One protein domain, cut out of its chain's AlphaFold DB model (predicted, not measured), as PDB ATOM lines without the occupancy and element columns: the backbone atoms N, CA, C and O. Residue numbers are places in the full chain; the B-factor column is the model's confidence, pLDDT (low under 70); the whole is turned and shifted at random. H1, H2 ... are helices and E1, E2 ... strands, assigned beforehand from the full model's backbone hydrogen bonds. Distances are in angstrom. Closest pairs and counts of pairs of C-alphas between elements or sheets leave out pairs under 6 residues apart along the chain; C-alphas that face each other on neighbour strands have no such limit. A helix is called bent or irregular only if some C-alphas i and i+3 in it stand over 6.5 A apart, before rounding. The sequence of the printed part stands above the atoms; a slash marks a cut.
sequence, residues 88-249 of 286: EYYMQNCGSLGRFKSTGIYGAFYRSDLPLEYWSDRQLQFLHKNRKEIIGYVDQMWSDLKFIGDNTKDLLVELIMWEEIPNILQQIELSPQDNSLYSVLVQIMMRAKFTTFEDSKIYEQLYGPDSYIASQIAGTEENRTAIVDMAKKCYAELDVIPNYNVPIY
ATOM      1  N   GLU A  88      -5.494 -74.400  22.138       84.44
ATOM      2  CA  GLU A  88      -6.236 -75.244  21.200       84.44
ATOM      3  C   GLU A  88      -5.803 -76.709  21.176       84.44
ATOM      4  O   GLU A  88      -6.508 -77.564  20.655       84.44
ATOM      5  N   TYR A  89      -4.656 -77.050  21.745       76.75
ATOM      6  CA  TYR A  89      -4.263 -78.446  21.871       76.75
ATOM      7  C   TYR A  89      -4.183 -78.842  23.322       76.75
ATOM      8  O   TYR A  89      -3.612 -78.116  24.120       76.75
ATOM      9  N   TYR A  90      -4.702 -80.023  23.628       67.19
ATOM     10  CA  TYR A  90      -4.528 -80.682  24.909       67.19
ATOM     11  C   TYR A  90      -3.887 -82.050  24.664       67.19
ATOM     12  O   TYR A  90      -4.461 -82.872  23.951       67.19
ATOM     13  N   MET A  91      -2.706 -82.315  25.226       58.56
ATOM     14  CA  MET A  91      -2.209 -83.697  25.332       58.56
ATOM     15  C   MET A  91      -2.588 -84.292  26.696       58.56
ATOM     16  O   MET A  91      -2.899 -83.581  27.640       58.56
ATOM     17  N   GLN A  92      -2.569 -85.614  26.835       52.88
ATOM     18  CA  GLN A  92      -2.567 -86.266  28.145       52.88
ATOM     19  C   GLN A  92      -1.190 -86.890  28.344       52.88
ATOM     20  O   GLN A  92      -0.798 -87.771  27.585       52.88
ATOM     21  N   ASN A  93      -0.440 -86.444  29.350       53.31
ATOM     22  CA  ASN A  93       0.812 -87.079  29.732       53.31
ATOM     23  C   ASN A  93       0.465 -88.047  30.847       53.31
ATOM     24  O   ASN A  93       0.385 -87.678  32.016       53.31
ATOM     25  N   CYS A  94       0.280 -89.308  30.483       47.59
ATOM     26  CA  CYS A  94       0.314 -90.406  31.434       47.59
ATOM     27  C   CYS A  94       1.787 -90.672  31.803       47.59
ATOM     28  O   CYS A  94       2.394 -91.609  31.297       47.59
ATOM     29  N   GLY A  95       2.411 -89.806  32.613       48.72
ATOM     30  CA  GLY A  95       3.832 -89.942  32.953       48.72
ATOM     31  C   GLY A  95       4.353 -88.938  33.985       48.72
ATOM     32  O   GLY A  95       3.872 -87.814  34.094       48.72
ATOM     33  N   SER A  96       5.373 -89.359  34.736       46.00
ATOM     34  CA  SER A  96       5.973 -88.754  35.942       46.00
ATOM     35  C   SER A  96       6.609 -87.359  35.807       46.00
ATOM     36  O   SER A  96       7.230 -86.897  36.763       46.00
ATOM     37  N   LEU A  97       6.455 -86.672  34.670       50.84
ATOM     38  CA  LEU A  97       6.998 -85.322  34.455       50.84
ATOM     39  C   LEU A  97       6.283 -84.256  35.312       50.84
ATOM     40  O   LEU A  97       6.837 -83.197  35.570       50.84
ATOM     41  N   GLY A  98       5.080 -84.543  35.824       44.50
ATOM     42  CA  GLY A  98       4.303 -83.635  36.683       44.50
ATOM     43  C   GLY A  98       4.841 -83.431  38.109       44.50
ATOM     44  O   GLY A  98       4.076 -83.047  38.986       44.50
ATOM     45  N   ARG A  99       6.113 -83.748  38.392       46.91
ATOM     46  CA  ARG A  99       6.711 -83.645  39.742       46.91
ATOM     47  C   ARG A  99       7.967 -82.779  39.820       46.91
ATOM     48  O   ARG A  99       8.630 -82.790  40.858       46.91
ATOM     49  N   PHE A 100       8.286 -82.016  38.780       53.06
ATOM     50  CA  PHE A 100       9.377 -81.043  38.820       53.06
ATOM     51  C   PHE A 100       8.964 -79.840  39.670       53.06
ATOM     52  O   PHE A 100       8.518 -78.809  39.180       53.06
ATOM     53  N   LYS A 101       9.036 -80.017  40.993       50.62
ATOM     54  CA  LYS A 101       8.804 -78.946  41.960       50.62
ATOM     55  C   LYS A 101       9.825 -77.824  41.744       50.62
ATOM     56  O   LYS A 101      10.964 -78.060  41.337       50.62
ATOM     57  N   SER A 102       9.386 -76.615  42.076       55.28
ATOM     58  CA  SER A 102       9.997 -75.287  41.903       55.28
ATOM     59  C   SER A 102      11.378 -75.049  42.546       55.28
ATOM     60  O   SER A 102      11.791 -73.904  42.726       55.28
ATOM     61  N   THR A 103      12.126 -76.089  42.916       68.06
ATOM     62  CA  THR A 103      13.414 -75.942  43.613       68.06
ATOM     63  C   THR A 103      14.585 -75.640  42.678       68.06
ATOM     64  O   THR A 103      15.577 -75.065  43.126       68.06
ATOM     65  N   GLY A 104      14.485 -76.012  41.400       85.38
ATOM     66  CA  GLY A 104      15.533 -75.803  40.401       85.38
ATOM     67  C   GLY A 104      15.170 -74.776  39.333       85.38
ATOM     68  O   GLY A 104      14.007 -74.403  39.175       85.38
ATOM     69  N   ILE A 105      16.194 -74.332  38.612       91.25
ATOM     70  CA  ILE A 105      16.094 -73.537  37.388       91.25
ATOM     71  C   ILE A 105      16.243 -74.517  36.225       91.25
ATOM     72  O   ILE A 105      17.247 -75.225  36.147       91.25
ATOM     73  N   TYR A 106      15.245 -74.582  35.350       87.88
ATOM     74  CA  TYR A 106      15.156 -75.599  34.303       87.88
ATOM     75  C   TYR A 106      15.540 -75.029  32.936       87.88
ATOM     76  O   TYR A 106      15.223 -73.882  32.619       87.88
ATOM     77  N   GLY A 107      16.167 -75.864  32.100       83.75
ATOM     78  CA  GLY A 107      16.479 -75.526  30.703       83.75
ATOM     79  C   GLY A 107      15.241 -75.505  29.797       83.75
ATOM     80  O   GLY A 107      15.253 -74.956  28.703       83.75
ATOM     81  N   ALA A 108      14.128 -76.068  30.259       77.69
ATOM     82  CA  ALA A 108      12.833 -75.947  29.611       77.69
ATOM     83  C   ALA A 108      11.803 -75.468  30.632       77.69
ATOM     84  O   ALA A 108      11.797 -75.918  31.779       77.69
ATOM     85  N   PHE A 109      10.929 -74.549  30.220       62.62
ATOM     86  CA  PHE A 109       9.859 -74.073  31.081       62.62
ATOM     87  C   PHE A 109       8.838 -75.199  31.257       62.62
ATOM     88  O   PHE A 109       8.086 -75.522  30.337       62.62
ATOM     89  N   TYR A 110       8.825 -75.812  32.440       58.75
ATOM     90  CA  TYR A 110       7.759 -76.716  32.850       58.75
ATOM     91  C   TYR A 110       6.794 -75.952  33.743       58.75
ATOM     92  O   TYR A 110       7.173 -75.475  34.813       58.75
ATOM     93  N   ARG A 111       5.543 -75.846  33.292       54.00
ATOM     94  CA  ARG A 111       4.441 -75.344  34.115       54.00
ATOM     95  C   ARG A 111       4.362 -76.169  35.410       54.00
ATOM     96  O   ARG A 111       4.561 -77.387  35.380       54.00
ATOM     97  N   SER A 112       4.105 -75.502  36.540       43.84
ATOM     98  CA  SER A 112       4.091 -76.110  37.886       43.84
ATOM     99  C   SER A 112       3.065 -77.235  38.020       43.84
ATOM    100  O   SER A 112       3.290 -78.216  38.723       43.84
ATOM    101  N   ASP A 113       1.979 -77.097  37.272       38.88
ATOM    102  CA  ASP A 113       1.073 -78.160  36.886       38.88
ATOM    103  C   ASP A 113       1.287 -78.303  35.381       38.88
ATOM    104  O   ASP A 113       1.355 -77.289  34.706       38.88
ATOM    105  N   LEU A 114       1.434 -79.497  34.814       43.69
ATOM    106  CA  LEU A 114       1.484 -79.664  33.357       43.69
ATOM    107  C   LEU A 114       0.050 -79.822  32.810       43.69
ATOM    108  O   LEU A 114      -0.341 -80.962  32.544       43.69
ATOM    109  N   PRO A 115      -0.778 -78.773  32.588       43.78
ATOM    110  CA  PRO A 115      -1.787 -78.892  31.566       43.78
ATOM    111  C   PRO A 115      -1.037 -78.801  30.244       43.78
ATOM    112  O   PRO A 115      -0.324 -77.837  29.951       43.78
ATOM    113  N   LEU A 116      -1.197 -79.835  29.439       58.12
ATOM    114  CA  LEU A 116      -0.610 -79.982  28.109       58.12
ATOM    115  C   LEU A 116      -1.377 -79.165  27.076       58.12
ATOM    116  O   LEU A 116      -1.674 -79.626  25.979       58.12
ATOM    117  N   GLU A 117      -1.743 -77.972  27.511       65.31
ATOM    118  CA  GLU A 117      -2.463 -76.950  26.797       65.31
ATOM    119  C   GLU A 117      -1.443 -76.171  25.965       65.31
ATOM    120  O   GLU A 117      -0.680 -75.371  26.515       65.31
ATOM    121  N   TYR A 118      -1.404 -76.420  24.658       76.75
ATOM    122  CA  TYR A 118      -0.502 -75.759  23.717       76.75
ATOM    123  C   TYR A 118      -1.273 -74.893  22.727       76.75
ATOM    124  O   TYR A 118      -2.410 -75.200  22.358       76.75
ATOM    125  N   TRP A 119      -0.622 -73.828  22.262       86.81
ATOM    126  CA  TRP A 119      -1.091 -73.110  21.086       86.81
ATOM    127  C   TRP A 119      -1.075 -74.022  19.863       86.81
ATOM    128  O   TRP A 119      -0.148 -74.817  19.684       86.81
ATOM    129  N   SER A 120      -2.097 -73.903  19.024       87.25
ATOM    130  CA  SER A 120      -2.109 -74.575  17.732       87.25
ATOM    131  C   SER A 120      -1.189 -73.921  16.719       87.25
ATOM    132  O   SER A 120      -0.756 -72.782  16.891       87.25
ATOM    133  N   ASP A 121      -0.943 -74.611  15.605       87.06
ATOM    134  CA  ASP A 121      -0.129 -74.076  14.516       87.06
ATOM    135  C   ASP A 121      -0.678 -72.743  13.992       87.06
ATOM    136  O   ASP A 121       0.102 -71.840  13.705       87.06
ATOM    137  N   ARG A 122      -2.009 -72.558  13.931       91.38
ATOM    138  CA  ARG A 122      -2.600 -71.273  13.512       91.38
ATOM    139  C   ARG A 122      -2.373 -70.162  14.539       91.38
ATOM    140  O   ARG A 122      -2.152 -69.017  14.148       91.38
ATOM    141  N   GLN A 123      -2.397 -70.490  15.832       93.44
ATOM    142  CA  GLN A 123      -2.095 -69.540  16.901       93.44
ATOM    143  C   GLN A 123      -0.609 -69.166  16.864       93.44
ATOM    144  O   GLN A 123      -0.286 -67.984  16.842       93.44
ATOM    145  N   LEU A 124       0.289 -70.147  16.743       91.81
ATOM    146  CA  LEU A 124       1.732 -69.924  16.628       91.81
ATOM    147  C   LEU A 124       2.087 -69.107  15.382       91.81
ATOM    148  O   LEU A 124       2.809 -68.121  15.484       91.81
ATOM    149  N   GLN A 125       1.538 -69.449  14.213       92.12
ATOM    150  CA  GLN A 125       1.739 -68.672  12.985       92.12
ATOM    151  C   GLN A 125       1.285 -67.221  13.154       92.12
ATOM    152  O   GLN A 125       1.986 -66.310  12.719       92.12
ATOM    153  N   PHE A 126       0.131 -66.996  13.789       95.12
ATOM    154  CA  PHE A 126      -0.348 -65.652  14.096       95.12
ATOM    155  C   PHE A 126       0.613 -64.905  15.035       95.12
ATOM    156  O   PHE A 126       1.011 -63.785  14.714       95.12
ATOM    157  N   LEU A 127       1.006 -65.521  16.152       94.44
ATOM    158  CA  LEU A 127       1.889 -64.922  17.154       94.44
ATOM    159  C   LEU A 127       3.253 -64.551  16.553       94.44
ATOM    160  O   LEU A 127       3.685 -63.407  16.671       94.44
ATOM    161  N   HIS A 128       3.894 -65.481  15.837       92.81
ATOM    162  CA  HIS A 128       5.195 -65.262  15.196       92.81
ATOM    163  C   HIS A 128       5.126 -64.211  14.088       92.81
ATOM    164  O   HIS A 128       5.942 -63.288  14.058       92.81
ATOM    165  N   LYS A 129       4.123 -64.287  13.202       93.81
ATOM    166  CA  LYS A 129       3.963 -63.327  12.095       93.81
ATOM    167  C   LYS A 129       3.760 -61.893  12.588       93.81
ATOM    168  O   LYS A 129       4.160 -60.959  11.898       93.81
ATOM    169  N   ASN A 130       3.143 -61.718  13.755       95.19
ATOM    170  CA  ASN A 130       2.825 -60.407  14.319       95.19
ATOM    171  C   ASN A 130       3.679 -60.066  15.551       95.19
ATOM    172  O   ASN A 130       3.295 -59.184  16.312       95.19
ATOM    173  N   ARG A 131       4.837 -60.719  15.752       93.62
ATOM    174  CA  ARG A 131       5.678 -60.611  16.963       93.62
ATOM    175  C   ARG A 131       5.809 -59.187  17.516       93.62
ATOM    176  O   ARG A 131       5.587 -58.981  18.701       93.62
ATOM    177  N   LYS A 132       6.132 -58.206  16.664       93.00
ATOM    178  CA  LYS A 132       6.292 -56.796  17.068       93.00
ATOM    179  C   LYS A 132       5.016 -56.209  17.682       93.00
ATOM    180  O   LYS A 132       5.077 -55.496  18.673       93.00
ATOM    181  N   GLU A 133       3.869 -56.495  17.079       94.94
ATOM    182  CA  GLU A 133       2.574 -56.041  17.589       94.94
ATOM    183  C   GLU A 133       2.201 -56.780  18.879       94.94
ATOM    184  O   GLU A 133       1.688 -56.163  19.805       94.94
ATOM    185  N   ILE A 134       2.522 -58.078  18.964       95.12
ATOM    186  CA  ILE A 134       2.311 -58.875  20.177       95.12
ATOM    187  C   ILE A 134       3.119 -58.325  21.355       95.12
ATOM    188  O   ILE A 134       2.555 -58.200  22.437       95.12
ATOM    189  N   ILE A 135       4.385 -57.945  21.151       93.00
ATOM    190  CA  ILE A 135       5.193 -57.269  22.183       93.00
ATOM    191  C   ILE A 135       4.484 -55.996  22.650       93.00
ATOM    192  O   ILE A 135       4.233 -55.843  23.836       93.00
ATOM    193  N   GLY A 136       3.999 -55.164  21.722       93.31
ATOM    194  CA  GLY A 136       3.239 -53.963  22.082       93.31
ATOM    195  C   GLY A 136       1.949 -54.233  22.876       93.31
ATOM    196  O   GLY A 136       1.499 -53.366  23.626       93.31
ATOM    197  N   TYR A 137       1.333 -55.412  22.737       92.75
ATOM    198  CA  TYR A 137       0.213 -55.831  23.589       92.75
ATOM    199  C   TYR A 137       0.666 -56.325  24.962       92.75
ATOM    200  O   TYR A 137      -0.021 -56.066  25.948       92.75
ATOM    201  N   VAL A 138       1.807 -57.005  25.033       92.12
ATOM    202  CA  VAL A 138       2.428 -57.444  26.287       92.12
ATOM    203  C   VAL A 138       2.887 -56.233  27.112       92.12
ATOM    204  O   VAL A 138       2.514 -56.143  28.281       92.12
ATOM    205  N   ASP A 139       3.526 -55.238  26.490       91.06
ATOM    206  CA  ASP A 139       3.862 -53.924  27.068       91.06
ATOM    207  C   ASP A 139       2.670 -53.262  27.770       91.06
ATOM    208  O   ASP A 139       2.771 -52.790  28.902       91.06
ATOM    209  N   GLN A 140       1.501 -53.276  27.123       88.62
ATOM    210  CA  GLN A 140       0.268 -52.716  27.690       88.62
ATOM    211  C   GLN A 140      -0.249 -53.498  28.901       88.62
ATOM    212  O   GLN A 140      -1.013 -52.948  29.690       88.62
ATOM    213  N   MET A 141       0.100 -54.778  29.032       85.25
ATOM    214  CA  MET A 141      -0.332 -55.605  30.157       85.25
ATOM    215  C   MET A 141       0.560 -55.414  31.382       85.25
ATOM    216  O   MET A 141       0.051 -55.496  32.500       85.25
ATOM    217  N   TRP A 142       1.861 -55.165  31.192       83.31
ATOM    218  CA  TRP A 142       2.863 -55.170  32.263       83.31
ATOM    219  C   TRP A 142       2.562 -54.237  33.427       83.31
ATOM    220  O   TRP A 142       2.759 -54.643  34.571       83.31
ATOM    221  N   SER A 143       2.046 -53.030  33.166       73.56
ATOM    222  CA  SER A 143       1.740 -52.050  34.222       73.56
ATOM    223  C   SER A 143       0.774 -52.582  35.283       73.56
ATOM    224  O   SER A 143       0.785 -52.121  36.423       73.56
ATOM    225  N   ASP A 144      -0.044 -53.564  34.908       74.69
ATOM    226  CA  ASP A 144      -1.108 -54.110  35.740       74.69
ATOM    227  C   ASP A 144      -0.749 -55.500  36.304       74.69
ATOM    228  O   ASP A 144      -1.489 -56.058  37.128       74.69
ATOM    229  N   LEU A 145       0.380 -56.086  35.878       76.94
ATOM    230  CA  LEU A 145       0.793 -57.419  36.301       76.94
ATOM    231  C   LEU A 145       1.388 -57.384  37.709       76.94
ATOM    232  O   LEU A 145       2.455 -56.840  37.960       76.94
ATOM    233  N   LYS A 146       0.720 -58.068  38.642       80.94
ATOM    234  CA  LYS A 146       1.284 -58.362  39.974       80.94
ATOM    235  C   LYS A 146       2.265 -59.540  39.958       80.94
ATOM    236  O   LYS A 146       2.998 -59.747  40.921       80.94
ATOM    237  N   PHE A 147       2.191 -60.359  38.915       86.38
ATOM    238  CA  PHE A 147       3.015 -61.540  38.687       86.38
ATOM    239  C   PHE A 147       2.993 -61.890  37.196       86.38
ATOM    240  O   PHE A 147       2.019 -61.588  36.499       86.38
ATOM    241  N   ILE A 148       4.013 -62.612  36.737       88.75
ATOM    242  CA  ILE A 148       4.059 -63.169  35.382       88.75
ATOM    243  C   ILE A 148       3.490 -64.593  35.439       88.75
ATOM    244  O   ILE A 148       4.054 -65.482  36.079       88.75
ATOM    245  N   GLY A 149       2.341 -64.796  34.809       87.62
ATOM    246  CA  GLY A 149       1.652 -66.075  34.694       87.62
ATOM    247  C   GLY A 149       2.256 -66.973  33.621       87.62
ATOM    248  O   GLY A 149       2.989 -66.523  32.743       87.62
ATOM    249  N   ASP A 150       1.921 -68.257  33.680       86.06
ATOM    250  CA  ASP A 150       2.513 -69.310  32.853       86.06
ATOM    251  C   ASP A 150       2.312 -69.070  31.356       86.06
ATOM    252  O   ASP A 150       3.239 -69.245  30.576       86.06
ATOM    253  N   ASN A 151       1.127 -68.606  30.949       88.00
ATOM    254  CA  ASN A 151       0.845 -68.286  29.548       88.00
ATOM    255  C   ASN A 151       1.714 -67.132  29.020       88.00
ATOM    256  O   ASN A 151       2.132 -67.163  27.866       88.00
ATOM    257  N   THR A 152       2.010 -66.134  29.856       91.81
ATOM    258  CA  THR A 152       2.924 -65.040  29.505       91.81
ATOM    259  C   THR A 152       4.361 -65.540  29.454       91.81
ATOM    260  O   THR A 152       5.062 -65.239  28.498       91.81
ATOM    261  N   LYS A 153       4.797 -66.362  30.417       91.25
ATOM    262  CA  LYS A 153       6.134 -66.989  30.400       91.25
ATOM    263  C   LYS A 153       6.347 -67.820  29.134       91.25
ATOM    264  O   LYS A 153       7.377 -67.676  28.477       91.25
ATOM    265  N   ASP A 154       5.349 -68.617  28.751       88.69
ATOM    266  CA  ASP A 154       5.356 -69.370  27.496       88.69
ATOM    267  C   ASP A 154       5.478 -68.441  26.286       88.69
ATOM    268  O   ASP A 154       6.245 -68.727  25.372       88.69
ATOM    269  N   LEU A 155       4.757 -67.317  26.283       92.38
ATOM    270  CA  LEU A 155       4.765 -66.365  25.172       92.38
ATOM    271  C   LEU A 155       6.126 -65.673  25.034       92.38
ATOM    272  O   LEU A 155       6.654 -65.581  23.925       92.38
ATOM    273  N   LEU A 156       6.700 -65.235  26.160       94.06
ATOM    274  CA  LEU A 156       8.020 -64.604  26.239       94.06
ATOM    275  C   LEU A 156       9.099 -65.524  25.653       94.06
ATOM    276  O   LEU A 156       9.928 -65.084  24.858       94.06
ATOM    277  N   VAL A 157       9.070 -66.812  26.004       91.81
ATOM    278  CA  VAL A 157      10.017 -67.813  25.486       91.81
ATOM    279  C   VAL A 157       9.726 -68.167  24.027       91.81
ATOM    280  O   VAL A 157      10.655 -68.288  23.225       91.81
ATOM    281  N   GLU A 158       8.454 -68.346  23.664       90.31
ATOM    282  CA  GLU A 158       8.054 -68.756  22.317       90.31
ATOM    283  C   GLU A 158       8.445 -67.717  21.271       90.31
ATOM    284  O   GLU A 158       8.997 -68.070  20.231       90.31
ATOM    285  N   LEU A 159       8.226 -66.440  21.580       92.75
ATOM    286  CA  LEU A 159       8.574 -65.326  20.707       92.75
ATOM    287  C   LEU A 159       9.968 -64.755  20.974       92.75
ATOM    288  O   LEU A 159      10.365 -63.814  20.289       92.75
ATOM    289  N   ILE A 160      10.725 -65.323  21.921       93.62
ATOM    290  CA  ILE A 160      12.091 -64.898  22.267       93.62
ATOM    291  C   ILE A 160      12.091 -63.389  22.526       93.62
ATOM    292  O   ILE A 160      12.771 -62.617  21.850       93.62
ATOM    293  N   MET A 161      11.218 -62.950  23.430       94.94
ATOM    294  CA  MET A 161      11.032 -61.542  23.779       94.94
ATOM    295  C   MET A 161      12.179 -61.075  24.677       94.94
ATOM    296  O   MET A 161      12.018 -60.888  25.880       94.94
ATOM    297  N   TRP A 162      13.373 -60.950  24.103       95.44
ATOM    298  CA  TRP A 162      14.548 -60.438  24.804       95.44
ATOM    299  C   TRP A 162      14.358 -58.976  25.231       95.44
ATOM    300  O   TRP A 162      14.922 -58.560  26.240       95.44
ATOM    301  N   GLU A 163      13.514 -58.231  24.515       94.94
ATOM    302  CA  GLU A 163      13.114 -56.856  24.821       94.94
ATOM    303  C   GLU A 163      12.471 -56.748  26.211       94.94
ATOM    304  O   GLU A 163      12.554 -55.714  26.862       94.94
ATOM    305  N   GLU A 164      11.882 -57.844  26.693       96.06
ATOM    306  CA  GLU A 164      11.175 -57.919  27.969       96.06
ATOM    307  C   GLU A 164      12.082 -58.324  29.136       96.06
ATOM    308  O   GLU A 164      11.632 -58.374  30.282       96.06
ATOM    309  N   ILE A 165      13.371 -58.599  28.889       97.44
ATOM    310  CA  ILE A 165      14.339 -58.915  29.951       97.44
ATOM    311  C   ILE A 165      14.303 -57.874  31.086       97.44
ATOM    312  O   ILE A 165      14.235 -58.301  32.239       97.44
ATOM    313  N   PRO A 166      14.287 -56.547  30.837       96.00
ATOM    314  CA  PRO A 166      14.196 -55.556  31.910       96.00
ATOM    315  C   PRO A 166      12.952 -55.724  32.794       96.00
ATOM    316  O   PRO A 166      13.060 -55.640  34.017       96.00
ATOM    317  N   ASN A 167      11.791 -56.024  32.203       95.38
ATOM    318  CA  ASN A 167      10.541 -56.239  32.936       95.38
ATOM    319  C   ASN A 167      10.577 -57.548  33.748       95.38
ATOM    320  O   ASN A 167      10.153 -57.587  34.906       95.38
ATOM    321  N   ILE A 168      11.165 -58.612  33.192       96.50
ATOM    322  CA  ILE A 168      11.379 -59.882  33.904       96.50
ATOM    323  C   ILE A 168      12.321 -59.686  35.100       96.50
ATOM    324  O   ILE A 168      12.063 -60.224  36.178       96.50
ATOM    325  N   LEU A 169      13.392 -58.902  34.937       96.94
ATOM    326  CA  LEU A 169      14.337 -58.589  36.012       96.94
ATOM    327  C   LEU A 169      13.673 -57.799  37.147       96.94
ATOM    328  O   LEU A 169      13.864 -58.154  38.307       96.94
ATOM    329  N   GLN A 170      12.830 -56.809  36.835       94.38
ATOM    330  CA  GLN A 170      12.038 -56.104  37.854       94.38
ATOM    331  C   GLN A 170      11.131 -57.069  38.630       94.38
ATOM    332  O   GLN A 170      11.044 -57.004  39.855       94.38
ATOM    333  N   GLN A 171      10.496 -58.028  37.949       93.19
ATOM    334  CA  GLN A 171       9.689 -59.036  38.636       93.19
ATOM    335  C   GLN A 171      10.536 -59.968  39.521       93.19
ATOM    336  O   GLN A 171      10.073 -60.384  40.585       93.19
ATOM    337  N   ILE A 172      11.766 -60.292  39.110       95.06
ATOM    338  CA  ILE A 172      12.709 -61.065  39.929       95.06
ATOM    339  C   ILE A 172      13.059 -60.309  41.211       95.06
ATOM    340  O   ILE A 172      13.095 -60.929  42.267       95.06
ATOM    341  N   GLU A 173      13.251 -58.990  41.168       93.88
ATOM    342  CA  GLU A 173      13.502 -58.193  42.378       93.88
ATOM    343  C   GLU A 173      12.335 -58.279  43.377       93.88
ATOM    344  O   GLU A 173      12.548 -58.369  44.587       93.88
ATOM    345  N   LEU A 174      11.096 -58.333  42.875       91.88
ATOM    346  CA  LEU A 174       9.891 -58.500  43.696       91.88
ATOM    347  C   LEU A 174       9.689 -59.939  44.195       91.88
ATOM    348  O   LEU A 174       8.939 -60.172  45.146       91.88
ATOM    349  N   SER A 175      10.265 -60.933  43.523       89.75
ATOM    350  CA  SER A 175      10.050 -62.360  43.800       89.75
ATOM    351  C   SER A 175      11.306 -63.195  43.510       89.75
ATOM    352  O   SER A 175      11.261 -64.110  42.681       89.75
ATOM    353  N   PRO A 176      12.429 -62.945  44.210       90.50
ATOM    354  CA  PRO A 176      13.732 -63.535  43.881       90.50
ATOM    355  C   PRO A 176      13.782 -65.058  44.053       90.50
ATOM    356  O   PRO A 176      14.645 -65.730  43.488       90.50
ATOM    357  N   GLN A 177      12.845 -65.620  44.816       88.00
ATOM    358  CA  GLN A 177      12.662 -67.051  45.027       88.00
ATOM    359  C   GLN A 177      11.953 -67.775  43.871       88.00
ATOM    360  O   GLN A 177      11.956 -69.008  43.853       88.00
ATOM    361  N   ASP A 178      11.339 -67.055  42.926       88.75
ATOM    362  CA  ASP A 178      10.659 -67.661  41.780       88.75
ATOM    363  C   ASP A 178      11.673 -68.117  40.716       88.75
ATOM    364  O   ASP A 178      11.978 -67.415  39.752       88.75
ATOM    365  N   ASN A 179      12.177 -69.345  40.871       90.75
ATOM    366  CA  ASN A 179      13.101 -69.982  39.923       90.75
ATOM    367  C   ASN A 179      12.550 -70.089  38.489       90.75
ATOM    368  O   ASN A 179      13.314 -70.271  37.535       90.75
ATOM    369  N   SER A 180      11.233 -69.972  38.311       89.19
ATOM    370  CA  SER A 180      10.614 -70.042  36.994       89.19
ATOM    371  C   SER A 180      10.935 -68.800  36.147       89.19
ATOM    372  O   SER A 180      11.077 -68.922  34.933       89.19
ATOM    373  N   LEU A 181      11.178 -67.639  36.772       93.56
ATOM    374  CA  LEU A 181      11.619 -66.418  36.082       93.56
ATOM    375  C   LEU A 181      13.045 -66.550  35.541       93.56
ATOM    376  O   LEU A 181      13.313 -66.210  34.391       93.56
ATOM    377  N   TYR A 182      13.945 -67.139  36.323       95.44
ATOM    378  CA  TYR A 182      15.297 -67.455  35.859       95.44
ATOM    379  C   TYR A 182      15.274 -68.500  34.740       95.44
ATOM    380  O   TYR A 182      16.054 -68.404  33.794       95.44
ATOM    381  N   SER A 183      14.345 -69.460  34.809       93.69
ATOM    382  CA  SER A 183      14.139 -70.458  33.751       93.69
ATOM    383  C   SER A 183      13.692 -69.796  32.439       93.69
ATOM    384  O   SER A 183      14.120 -70.207  31.361       93.69
ATOM    385  N   VAL A 184      12.866 -68.746  32.507       94.31
ATOM    386  CA  VAL A 184      12.508 -67.930  31.335       94.31
ATOM    387  C   VAL A 184      13.745 -67.229  30.767       94.31
ATOM    388  O   VAL A 184      13.997 -67.343  29.569       94.31
ATOM    389  N   LEU A 185      14.560 -66.578  31.606       97.38
ATOM    390  CA  LEU A 185      15.768 -65.870  31.156       97.38
ATOM    391  C   LEU A 185      16.761 -66.793  30.436       97.38
ATOM    392  O   LEU A 185      17.220 -66.458  29.344       97.38
ATOM    393  N   VAL A 186      17.068 -67.971  30.992       95.94
ATOM    394  CA  VAL A 186      18.005 -68.915  30.346       95.94
ATOM    395  C   VAL A 186      17.475 -69.447  29.016       95.94
ATOM    396  O   VAL A 186      18.261 -69.707  28.110       95.94
ATOM    397  N   GLN A 187      16.157 -69.585  28.860       93.19
ATOM    398  CA  GLN A 187      15.559 -69.999  27.591       93.19
ATOM    399  C   GLN A 187      15.557 -68.880  26.559       93.19
ATOM    400  O   GLN A 187      15.821 -69.154  25.391       93.19
ATOM    401  N   ILE A 188      15.296 -67.637  26.970       95.06
ATOM    402  CA  ILE A 188      15.423 -66.476  26.088       95.06
ATOM    403  C   ILE A 188      16.867 -66.370  25.592       95.06
ATOM    404  O   ILE A 188      17.073 -66.341  24.386       95.06
ATOM    405  N   MET A 189      17.862 -66.411  26.487       96.06
ATOM    406  CA  MET A 189      19.282 -66.343  26.108       96.06
ATOM    407  C   MET A 189      19.708 -67.508  25.202       96.06
ATOM    408  O   MET A 189      20.367 -67.288  24.187       96.06
ATOM    409  N   MET A 190      19.289 -68.741  25.525       93.50
ATOM    410  CA  MET A 190      19.545 -69.921  24.688       93.50
ATOM    411  C   MET A 190      18.954 -69.753  23.289       93.50
ATOM    412  O   MET A 190      19.634 -69.974  22.287       93.50
ATOM    413  N   ARG A 191      17.683 -69.348  23.202       91.12
ATOM    414  CA  ARG A 191      16.993 -69.205  21.919       91.12
ATOM    415  C   ARG A 191      17.512 -68.009  21.122       91.12
ATOM    416  O   ARG A 191      17.618 -68.104  19.903       91.12
ATOM    417  N   ALA A 192      17.908 -66.931  21.788       90.81
ATOM    418  CA  ALA A 192      18.559 -65.780  21.171       90.81
ATOM    419  C   ALA A 192      19.999 -66.065  20.706       90.81
ATOM    420  O   ALA A 192      20.617 -65.193  20.102       90.81
ATOM    421  N   LYS A 193      20.544 -67.268  20.953       90.81
ATOM    422  CA  LYS A 193      21.929 -67.615  20.593       90.81
ATOM    423  C   LYS A 193      22.945 -66.650  21.203       90.81
ATOM    424  O   LYS A 193      23.902 -66.232  20.558       90.81
ATOM    425  N   PHE A 194      22.701 -66.267  22.457       93.94
ATOM    426  CA  PHE A 194      23.582 -65.366  23.182       93.94
ATOM    427  C   PHE A 194      24.871 -66.096  23.581       93.94
ATOM    428  O   PHE A 194      24.863 -66.949  24.469       93.94
ATOM    429  N   THR A 195      25.977 -65.750  22.926       94.19
ATOM    430  CA  THR A 195      27.260 -66.473  22.996       94.19
ATOM    431  C   THR A 195      27.811 -66.588  24.413       94.19
ATOM    432  O   THR A 195      28.161 -67.679  24.845       94.19
ATOM    433  N   THR A 196      27.789 -65.499  25.193       96.25
ATOM    434  CA  THR A 196      28.238 -65.521  26.598       96.25
ATOM    435  C   THR A 196      27.470 -66.554  27.428       96.25
ATOM    436  O   THR A 196      28.030 -67.150  28.347       96.25
ATOM    437  N   PHE A 197      26.185 -66.770  27.123       97.12
ATOM    438  CA  PHE A 197      25.408 -67.811  27.779       97.12
ATOM    439  C   PHE A 197      25.751 -69.200  27.236       97.12
ATOM    440  O   PHE A 197      25.968 -70.090  28.053       97.12
ATOM    441  N   GLU A 198      25.845 -69.388  25.913       94.81
ATOM    442  CA  GLU A 198      26.211 -70.680  25.295       94.81
ATOM    443  C   GLU A 198      27.579 -71.204  25.775       94.81
ATOM    444  O   GLU A 198      27.724 -72.401  26.010       94.81
ATOM    445  N   ASP A 199      28.537 -70.314  26.045       96.31
ATOM    446  CA  ASP A 199      29.871 -70.663  26.557       96.31
ATOM    447  C   ASP A 199      29.909 -70.907  28.083       96.31
ATOM    448  O   ASP A 199      30.955 -71.217  28.666       96.31
ATOM    449  N   SER A 200      28.783 -70.734  28.781       97.06
ATOM    450  CA  SER A 200      28.727 -70.818  30.240       97.06
ATOM    451  C   SER A 200      28.589 -72.256  30.754       97.06
ATOM    452  O   SER A 200      27.947 -73.117  30.154       97.06
ATOM    453  N   LYS A 201      29.085 -72.503  31.975       96.25
ATOM    454  CA  LYS A 201      28.848 -73.776  32.685       96.25
ATOM    455  C   LYS A 201      27.361 -74.052  32.930       96.25
ATOM    456  O   LYS A 201      26.962 -75.209  33.011       96.25
ATOM    457  N   ILE A 202      26.556 -72.995  33.074       96.56
ATOM    458  CA  ILE A 202      25.104 -73.109  33.247       96.56
ATOM    459  C   ILE A 202      24.473 -73.680  31.976       96.56
ATOM    460  O   ILE A 202      23.644 -74.581  32.071       96.56
ATOM    461  N   TYR A 203      24.880 -73.199  30.799       95.94
ATOM    462  CA  TYR A 203      24.398 -73.748  29.535       95.94
ATOM    463  C   TYR A 203      24.778 -75.215  29.381       95.94
ATOM    464  O   TYR A 203      23.900 -76.024  29.106       95.94
ATOM    465  N   GLU A 204      26.035 -75.576  29.641       94.62
ATOM    466  CA  GLU A 204      26.484 -76.971  29.543       94.62
ATOM    467  C   GLU A 204      25.650 -77.909  30.435       94.62
ATOM    468  O   GLU A 204      25.226 -78.979  30.006       94.62
ATOM    469  N   GLN A 205      25.315 -77.488  31.659       93.06
ATOM    470  CA  GLN A 205      24.469 -78.281  32.561       93.06
ATOM    471  C   GLN A 205      23.013 -78.401  32.085       93.06
ATOM    472  O   GLN A 205      22.362 -79.427  32.307       93.06
ATOM    473  N   LEU A 206      22.479 -77.347  31.466       90.75
ATOM    474  CA  LEU A 206      21.081 -77.293  31.039       90.75
ATOM    475  C   LEU A 206      20.844 -77.889  29.645       90.75
ATOM    476  O   LEU A 206      19.767 -78.435  29.415       90.75
ATOM    477  N   TYR A 207      21.822 -77.790  28.744       89.31
ATOM    478  CA  TYR A 207      21.676 -78.042  27.304       89.31
ATOM    479  C   TYR A 207      22.848 -78.806  26.671       89.31
ATOM    480  O   TYR A 207      22.799 -79.093  25.475       89.31
ATOM    481  N   GLY A 208      23.894 -79.134  27.436       87.19
ATOM    482  CA  GLY A 208      25.046 -79.886  26.943       87.19
ATOM    483  C   GLY A 208      24.707 -81.329  26.538       87.19
ATOM    484  O   GLY A 208      23.559 -81.769  26.670       87.19
ATOM    485  N   PRO A 209      25.689 -82.107  26.057       87.31
ATOM    486  CA  PRO A 209      25.475 -83.459  25.530       87.31
ATOM    487  C   PRO A 209      24.828 -84.437  26.522       87.31
ATOM    488  O   PRO A 209      24.081 -85.321  26.110       87.31
ATOM    489  N   ASP A 210      25.087 -84.247  27.817       84.94
ATOM    490  CA  ASP A 210      24.531 -85.068  28.901       84.94
ATOM    491  C   ASP A 210      23.177 -84.547  29.416       84.94
ATOM    492  O   ASP A 210      22.581 -85.117  30.338       84.94
ATOM    493  N   SER A 211      22.674 -83.448  28.843       83.12
ATOM    494  CA  SER A 211      21.382 -82.886  29.212       83.12
ATOM    495  C   SER A 211      20.224 -83.748  28.708       83.12
ATOM    496  O   SER A 211      20.293 -84.452  27.699       83.12
ATOM    497  N   TYR A 212      19.112 -83.688  29.428       78.56
ATOM    498  CA  TYR A 212      17.873 -84.341  29.042       78.56
ATOM    499  C   TYR A 212      16.691 -83.432  29.353       78.56
ATOM    500  O   TYR A 212      16.833 -82.335  29.886       78.56
ATOM    501  N   ILE A 213      15.488 -83.906  29.032       70.69
ATOM    502  CA  ILE A 213      14.264 -83.106  29.105       70.69
ATOM    503  C   ILE A 213      14.048 -82.430  30.473       70.69
ATOM    504  O   ILE A 213      13.482 -81.346  30.510       70.69
ATOM    505  N   ALA A 214      14.530 -83.004  31.581       75.88
ATOM    506  CA  ALA A 214      14.391 -82.426  32.920       75.88
ATOM    507  C   ALA A 214      15.694 -81.868  33.514       75.88
ATOM    508  O   ALA A 214      15.801 -81.731  34.735       75.88
ATOM    509  N   SER A 215      16.684 -81.559  32.673       85.44
ATOM    510  CA  SER A 215      17.906 -80.896  33.118       85.44
ATOM    511  C   SER A 215      17.590 -79.594  33.851       85.44
ATOM    512  O   SER A 215      16.819 -78.746  33.388       85.44
ATOM    513  N   GLN A 216      18.200 -79.463  35.023       90.19
ATOM    514  CA  GLN A 216      18.041 -78.331  35.919       90.19
ATOM    515  C   GLN A 216      19.350 -78.041  36.639       90.19
ATOM    516  O   GLN A 216      20.164 -78.938  36.864       90.19
ATOM    517  N   ILE A 217      19.483 -76.802  37.087       92.88
ATOM    518  CA  ILE A 217      20.493 -76.394  38.056       92.88
ATOM    519  C   ILE A 217      19.814 -75.971  39.357       92.88
ATOM    520  O   ILE A 217      18.630 -75.622  39.387       92.88
ATOM    521  N   ALA A 218      20.559 -75.991  40.457       92.06
ATOM    522  CA  ALA A 218      20.046 -75.508  41.732       92.06
ATOM    523  C   ALA A 218      19.784 -73.993  41.676       92.06
ATOM    524  O   ALA A 218      20.603 -73.240  41.149       92.06
ATOM    525  N   GLY A 219      18.680 -73.532  42.269       91.06
ATOM    526  CA  GLY A 219      18.381 -72.104  42.437       91.06
ATOM    527  C   GLY A 219      19.200 -71.442  43.551       91.06
ATOM    528  O   GLY A 219      18.623 -70.819  44.438       91.06
ATOM    529  N   THR A 220      20.522 -71.638  43.560       93.44
ATOM    530  CA  THR A 220      21.440 -70.980  44.503       93.44
ATOM    531  C   THR A 220      21.603 -69.504  44.156       93.44
ATOM    532  O   THR A 220      21.391 -69.101  43.012       93.44
ATOM    533  N   GLU A 221      22.025 -68.699  45.132       94.19
ATOM    534  CA  GLU A 221      22.293 -67.273  44.915       94.19
ATOM    535  C   GLU A 221      23.354 -67.040  43.830       94.19
ATOM    536  O   GLU A 221      23.196 -66.166  42.983       94.19
ATOM    537  N   GLU A 222      24.390 -67.883  43.801       95.88
ATOM    538  CA  GLU A 222      25.444 -67.853  42.781       95.88
ATOM    539  C   GLU A 222      24.871 -68.047  41.369       95.88
ATOM    540  O   GLU A 222      25.111 -67.227  40.483       95.88
ATOM    541  N   ASN A 223      24.051 -69.084  41.168       96.19
ATOM    542  CA  ASN A 223      23.443 -69.365  39.867       96.19
ATOM    543  C   ASN A 223      22.455 -68.269  39.449       96.19
ATOM    544  O   ASN A 223      22.441 -67.857  38.291       96.19
ATOM    545  N   ARG A 224      21.637 -67.781  40.388       96.69
ATOM    546  CA  ARG A 224      20.675 -66.698  40.144       96.69
ATOM    547  C   ARG A 224      21.372 -65.404  39.737       96.69
ATOM    548  O   ARG A 224      20.989 -64.811  38.732       96.69
ATOM    549  N   THR A 225      22.421 -65.022  40.462       97.75
ATOM    550  CA  THR A 225      23.241 -63.838  40.157       97.75
ATOM    551  C   THR A 225      23.886 -63.969  38.781       97.75
ATOM    552  O   THR A 225      23.740 -63.074  37.951       97.75
ATOM    553  N   ALA A 226      24.502 -65.118  38.482       98.12
ATOM    554  CA  ALA A 226      25.115 -65.361  37.178       98.12
ATOM    555  C   ALA A 226      24.103 -65.253  36.023       98.12
ATOM    556  O   ALA A 226      24.406 -64.658  34.988       98.12
ATOM    557  N   ILE A 227      22.887 -65.789  36.192       98.38
ATOM    558  CA  ILE A 227      21.818 -65.687  35.185       98.38
ATOM    559  C   ILE A 227      21.369 -64.240  34.999       98.38
ATOM    560  O   ILE A 227      21.220 -63.804  33.860       98.38
ATOM    561  N   VAL A 228      21.164 -63.497  36.088       98.56
ATOM    562  CA  VAL A 228      20.774 -62.080  36.030       98.56
ATOM    563  C   VAL A 228      21.833 -61.257  35.300       98.56
ATOM    564  O   VAL A 228      21.491 -60.467  34.419       98.56
ATOM    565  N   ASP A 229      23.111 -61.468  35.604       98.44
ATOM    566  CA  ASP A 229      24.210 -60.746  34.963       98.44
ATOM    567  C   ASP A 229      24.325 -61.075  33.472       98.44
ATOM    568  O   ASP A 229      24.495 -60.173  32.649       98.44
ATOM    569  N   MET A 230      24.192 -62.351  33.095       98.62
ATOM    570  CA  MET A 230      24.168 -62.746  31.685       98.62
ATOM    571  C   MET A 230      22.942 -62.188  30.958       98.62
ATOM    572  O   MET A 230      23.083 -61.709  29.839       98.62
ATOM    573  N   ALA A 231      21.766 -62.164  31.591       98.56
ATOM    574  CA  ALA A 231      20.556 -61.606  30.990       98.56
ATOM    575  C   ALA A 231      20.678 -60.094  30.754       98.56
ATOM    576  O   ALA A 231      20.318 -59.612  29.682       98.56
ATOM    577  N   LYS A 232      21.251 -59.348  31.710       98.50
ATOM    578  CA  LYS A 232      21.554 -57.915  31.542       98.50
ATOM    579  C   LYS A 232      22.484 -57.670  30.354       98.50
ATOM    580  O   LYS A 232      22.229 -56.767  29.561       98.50
ATOM    581  N   LYS A 233      23.538 -58.484  30.211       98.25
ATOM    582  CA  LYS A 233      24.454 -58.416  29.060       98.25
ATOM    583  C   LYS A 233      23.749 -58.764  27.752       98.25
ATOM    584  O   LYS A 233      23.896 -58.029  26.787       98.25
ATOM    585  N   CYS A 234      22.936 -59.822  27.746       97.31
ATOM    586  CA  CYS A 234      22.139 -60.226  26.590       97.31
ATOM    587  C   CYS A 234      21.249 -59.079  26.105       97.31
ATOM    588  O   CYS A 234      21.256 -58.766  24.921       97.31
ATOM    589  N   TYR A 235      20.510 -58.433  27.012       97.31
ATOM    590  CA  TYR A 235      19.690 -57.276  26.663       97.31
ATOM    591  C   TYR A 235      20.543 -56.141  26.085       97.31
ATOM    592  O   TYR A 235      20.257 -55.667  24.993       97.31
ATOM    593  N   ALA A 236      21.627 -55.752  26.768       96.62
ATOM    594  CA  ALA A 236      22.491 -54.660  26.323       96.62
ATOM    595  C   ALA A 236      23.130 -54.907  24.943       96.62
ATOM    596  O   ALA A 236      23.282 -53.970  24.163       96.62
ATOM    597  N   GLU A 237      23.502 -56.151  24.629       94.81
ATOM    598  CA  GLU A 237      24.068 -56.515  23.328       94.81
ATOM    599  C   GLU A 237      23.017 -56.563  22.215       94.81
ATOM    600  O   GLU A 237      23.297 -56.129  21.101       94.81
ATOM    601  N   LEU A 238      21.811 -57.066  22.496       92.62
ATOM    602  CA  LEU A 238      20.745 -57.154  21.494       92.62
ATOM    603  C   LEU A 238      20.088 -55.795  21.213       92.62
ATOM    604  O   LEU A 238      19.752 -55.516  20.062       92.62
ATOM    605  N   ASP A 239      19.968 -54.928  22.222       92.56
ATOM    606  CA  ASP A 239      19.338 -53.601  22.121       92.56
ATOM    607  C   ASP A 239      20.084 -52.656  21.164       92.56
ATOM    608  O   ASP A 239      19.483 -51.838  20.469       92.56
ATOM    609  N   VAL A 240      21.407 -52.812  21.049       91.56
ATOM    610  CA  VAL A 240      22.228 -52.003  20.136       91.56
ATOM    611  C   VAL A 240      22.250 -52.530  18.699       91.56
ATOM    612  O   VAL A 240      22.840 -51.878  17.837       91.56
ATOM    613  N   ILE A 241      21.629 -53.684  18.415       86.44
ATOM    614  CA  ILE A 241      21.551 -54.271  17.071       86.44
ATOM    615  C   ILE A 241      20.248 -53.809  16.402       86.44
ATOM    616  O   ILE A 241      19.166 -54.311  16.726       86.44
ATOM    617  N   PRO A 242      20.305 -52.899  15.410       76.00
ATOM    618  CA  PRO A 242      19.101 -52.437  14.738       76.00
ATOM    619  C   PRO A 242      18.425 -53.596  14.006       76.00
ATOM    620  O   PRO A 242      19.041 -54.251  13.165       76.00
ATOM    621  N   ASN A 243      17.138 -53.811  14.284       72.50
ATOM    622  CA  ASN A 243      16.342 -54.887  13.687       72.50
ATOM    623  C   ASN A 243      16.939 -56.285  13.915       72.50
ATOM    624  O   ASN A 243      16.964 -57.092  12.982       72.50
ATOM    625  N   TYR A 244      17.423 -56.575  15.130       78.44
ATOM    626  CA  TYR A 244      17.840 -57.929  15.487       78.44
ATOM    627  C   TYR A 244      16.768 -58.950  15.074       78.44
ATOM    628  O   TYR A 244      15.625 -58.927  15.540       78.44
ATOM    629  N   ASN A 245      17.147 -59.837  14.154       75.50
ATOM    630  CA  ASN A 245      16.270 -60.880  13.658       75.50
ATOM    631  C   ASN A 245      16.353 -62.068  14.599       75.50
ATOM    632  O   ASN A 245      17.353 -62.785  14.640       75.50
ATOM    633  N   VAL A 246      15.263 -62.285  15.323       79.62
ATOM    634  CA  VAL A 246      15.107 -63.456  16.173       79.62
ATOM    635  C   VAL A 246      15.254 -64.730  15.332       79.62
ATOM    636  O   VAL A 246      14.602 -64.845  14.286       79.62
ATOM    637  N   PRO A 247      16.071 -65.707  15.766       75.75
ATOM    638  CA  PRO A 247      16.180 -66.980  15.072       75.75
ATOM    639  C   PRO A 247      14.811 -67.661  14.989       75.75
ATOM    640  O   PRO A 247      14.132 -67.856  15.998       75.75
ATOM    641  N   ILE A 248      14.390 -68.036  13.780       60.62
ATOM    642  CA  ILE A 248      13.115 -68.729  13.591       60.62
ATOM    643  C   ILE A 248      13.307 -70.193  13.986       60.62
ATOM    644  O   ILE A 248      13.814 -71.003  13.209       60.62
ATOM    645  N   TYR A 249      12.851 -70.553  15.183       55.97
ATOM    646  CA  TYR A 249      12.708 -71.951  15.573       55.97
ATOM    647  C   TYR A 249      11.417 -72.490  14.972       55.97
ATOM    648  O   TYR A 249      10.381 -72.576  15.630       55.97
TER     649      TYR A 249
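Overview. This is residues 88 to 249 of the 286 residues of an uncharacterized protein of Sphingobacterium sp. UDSM-2020 (UniProt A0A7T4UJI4). A helical body is built round H6: H5 and H9 pack on it to make a bundle of three, H4 packs on it too, and H2 and H3 lie beyond H4. The stretch from E1 to E3 makes a wide loop beside this body, closed at one end where E1 pairs with E3, while E2, at the other end, packs on H6 and pairs with E4. The printed part has 162 residues, with nine named helices and four named strands in the order E1 H1 E2 E3 H2 H3 H4 H5 H6 H7 H8 E4 H9; both two-stranded sheets, E1 - E3 and E2 - E4, are antiparallel, and the class is mostly helix. The whole is compact, with a radius of gyration of the C-alphas of 15.4 A, and rounded, spanning 38 by 36 by 33 A.

Along the chain. E2 is residues 104 to 106, beginning at C-alpha 104 (15.533, -75.803, 40.401), and E4 is residues 216 to 218. E1 is residues 89 to 91, with C-alpha 89 at (-4.263, -78.446, 21.871), and E3 is residues 116 to 118. The helices are H1, residues 96 to 99; H2, 121 to 129; H3, 131 to 142, 16.5 A long; H4, 150 to 158; H5, 162 to 174, 19.6 A; H6, 179 to 191, 18.4 A; H7, 195 to 198; H8, 201 to 207; and H9, 221 to 239, 26.7 A, ending at C-alpha 239 (19.338, -53.601, 22.121). H5 is irregular: C-alphas 163 and 166 are 7.3 A apart.

Arrangement. E2 and E4 are antiparallel, with N 105 and O 217 at 2.9 A. The closest C-alphas of E2 and H6 are those of Ile 105 and Ser 183, 5.2 A; those of H8 and E4 are Leu 206 and Gln 216, 5.8 A. H6 is the hub, touching H4, H5, H7 and H9. H5 and H6 form a helical hairpin, closest at C-alphas 162 and 188, 6.2 A. H6 touches H9 at a steep tilt of 41 degrees, with C-alphas 185 and 231 at 6.4 A. H4 touches H6, with C-alphas 157 and 188 at 5.6 A. H7 touches H6 with residues 186 to 190 of H6 alone, C-alphas 189 and 197 being 6.5 A apart. H2 and H3 are each near H4. E1 and E3 are antiparallel, with N 89 and O 118 at 3.0 A. H1 touches no helix. Every O i to N i+4 pair is within hydrogen-bond range in H2, H3, H4, H6, H8 and H9; in H5 7 of 9 are, and H1 and H7 are too short for such a pair.

Size, cuts and confidence. The two C-alphas farthest apart, of Cys 94 and Val 240, are 45.6 A apart. The printed part has no cut, and no link is long. The mean pLDDT of the printed part is 85.0; residues 90 to 103, 109 to 117 and 248 to 249 are under 70.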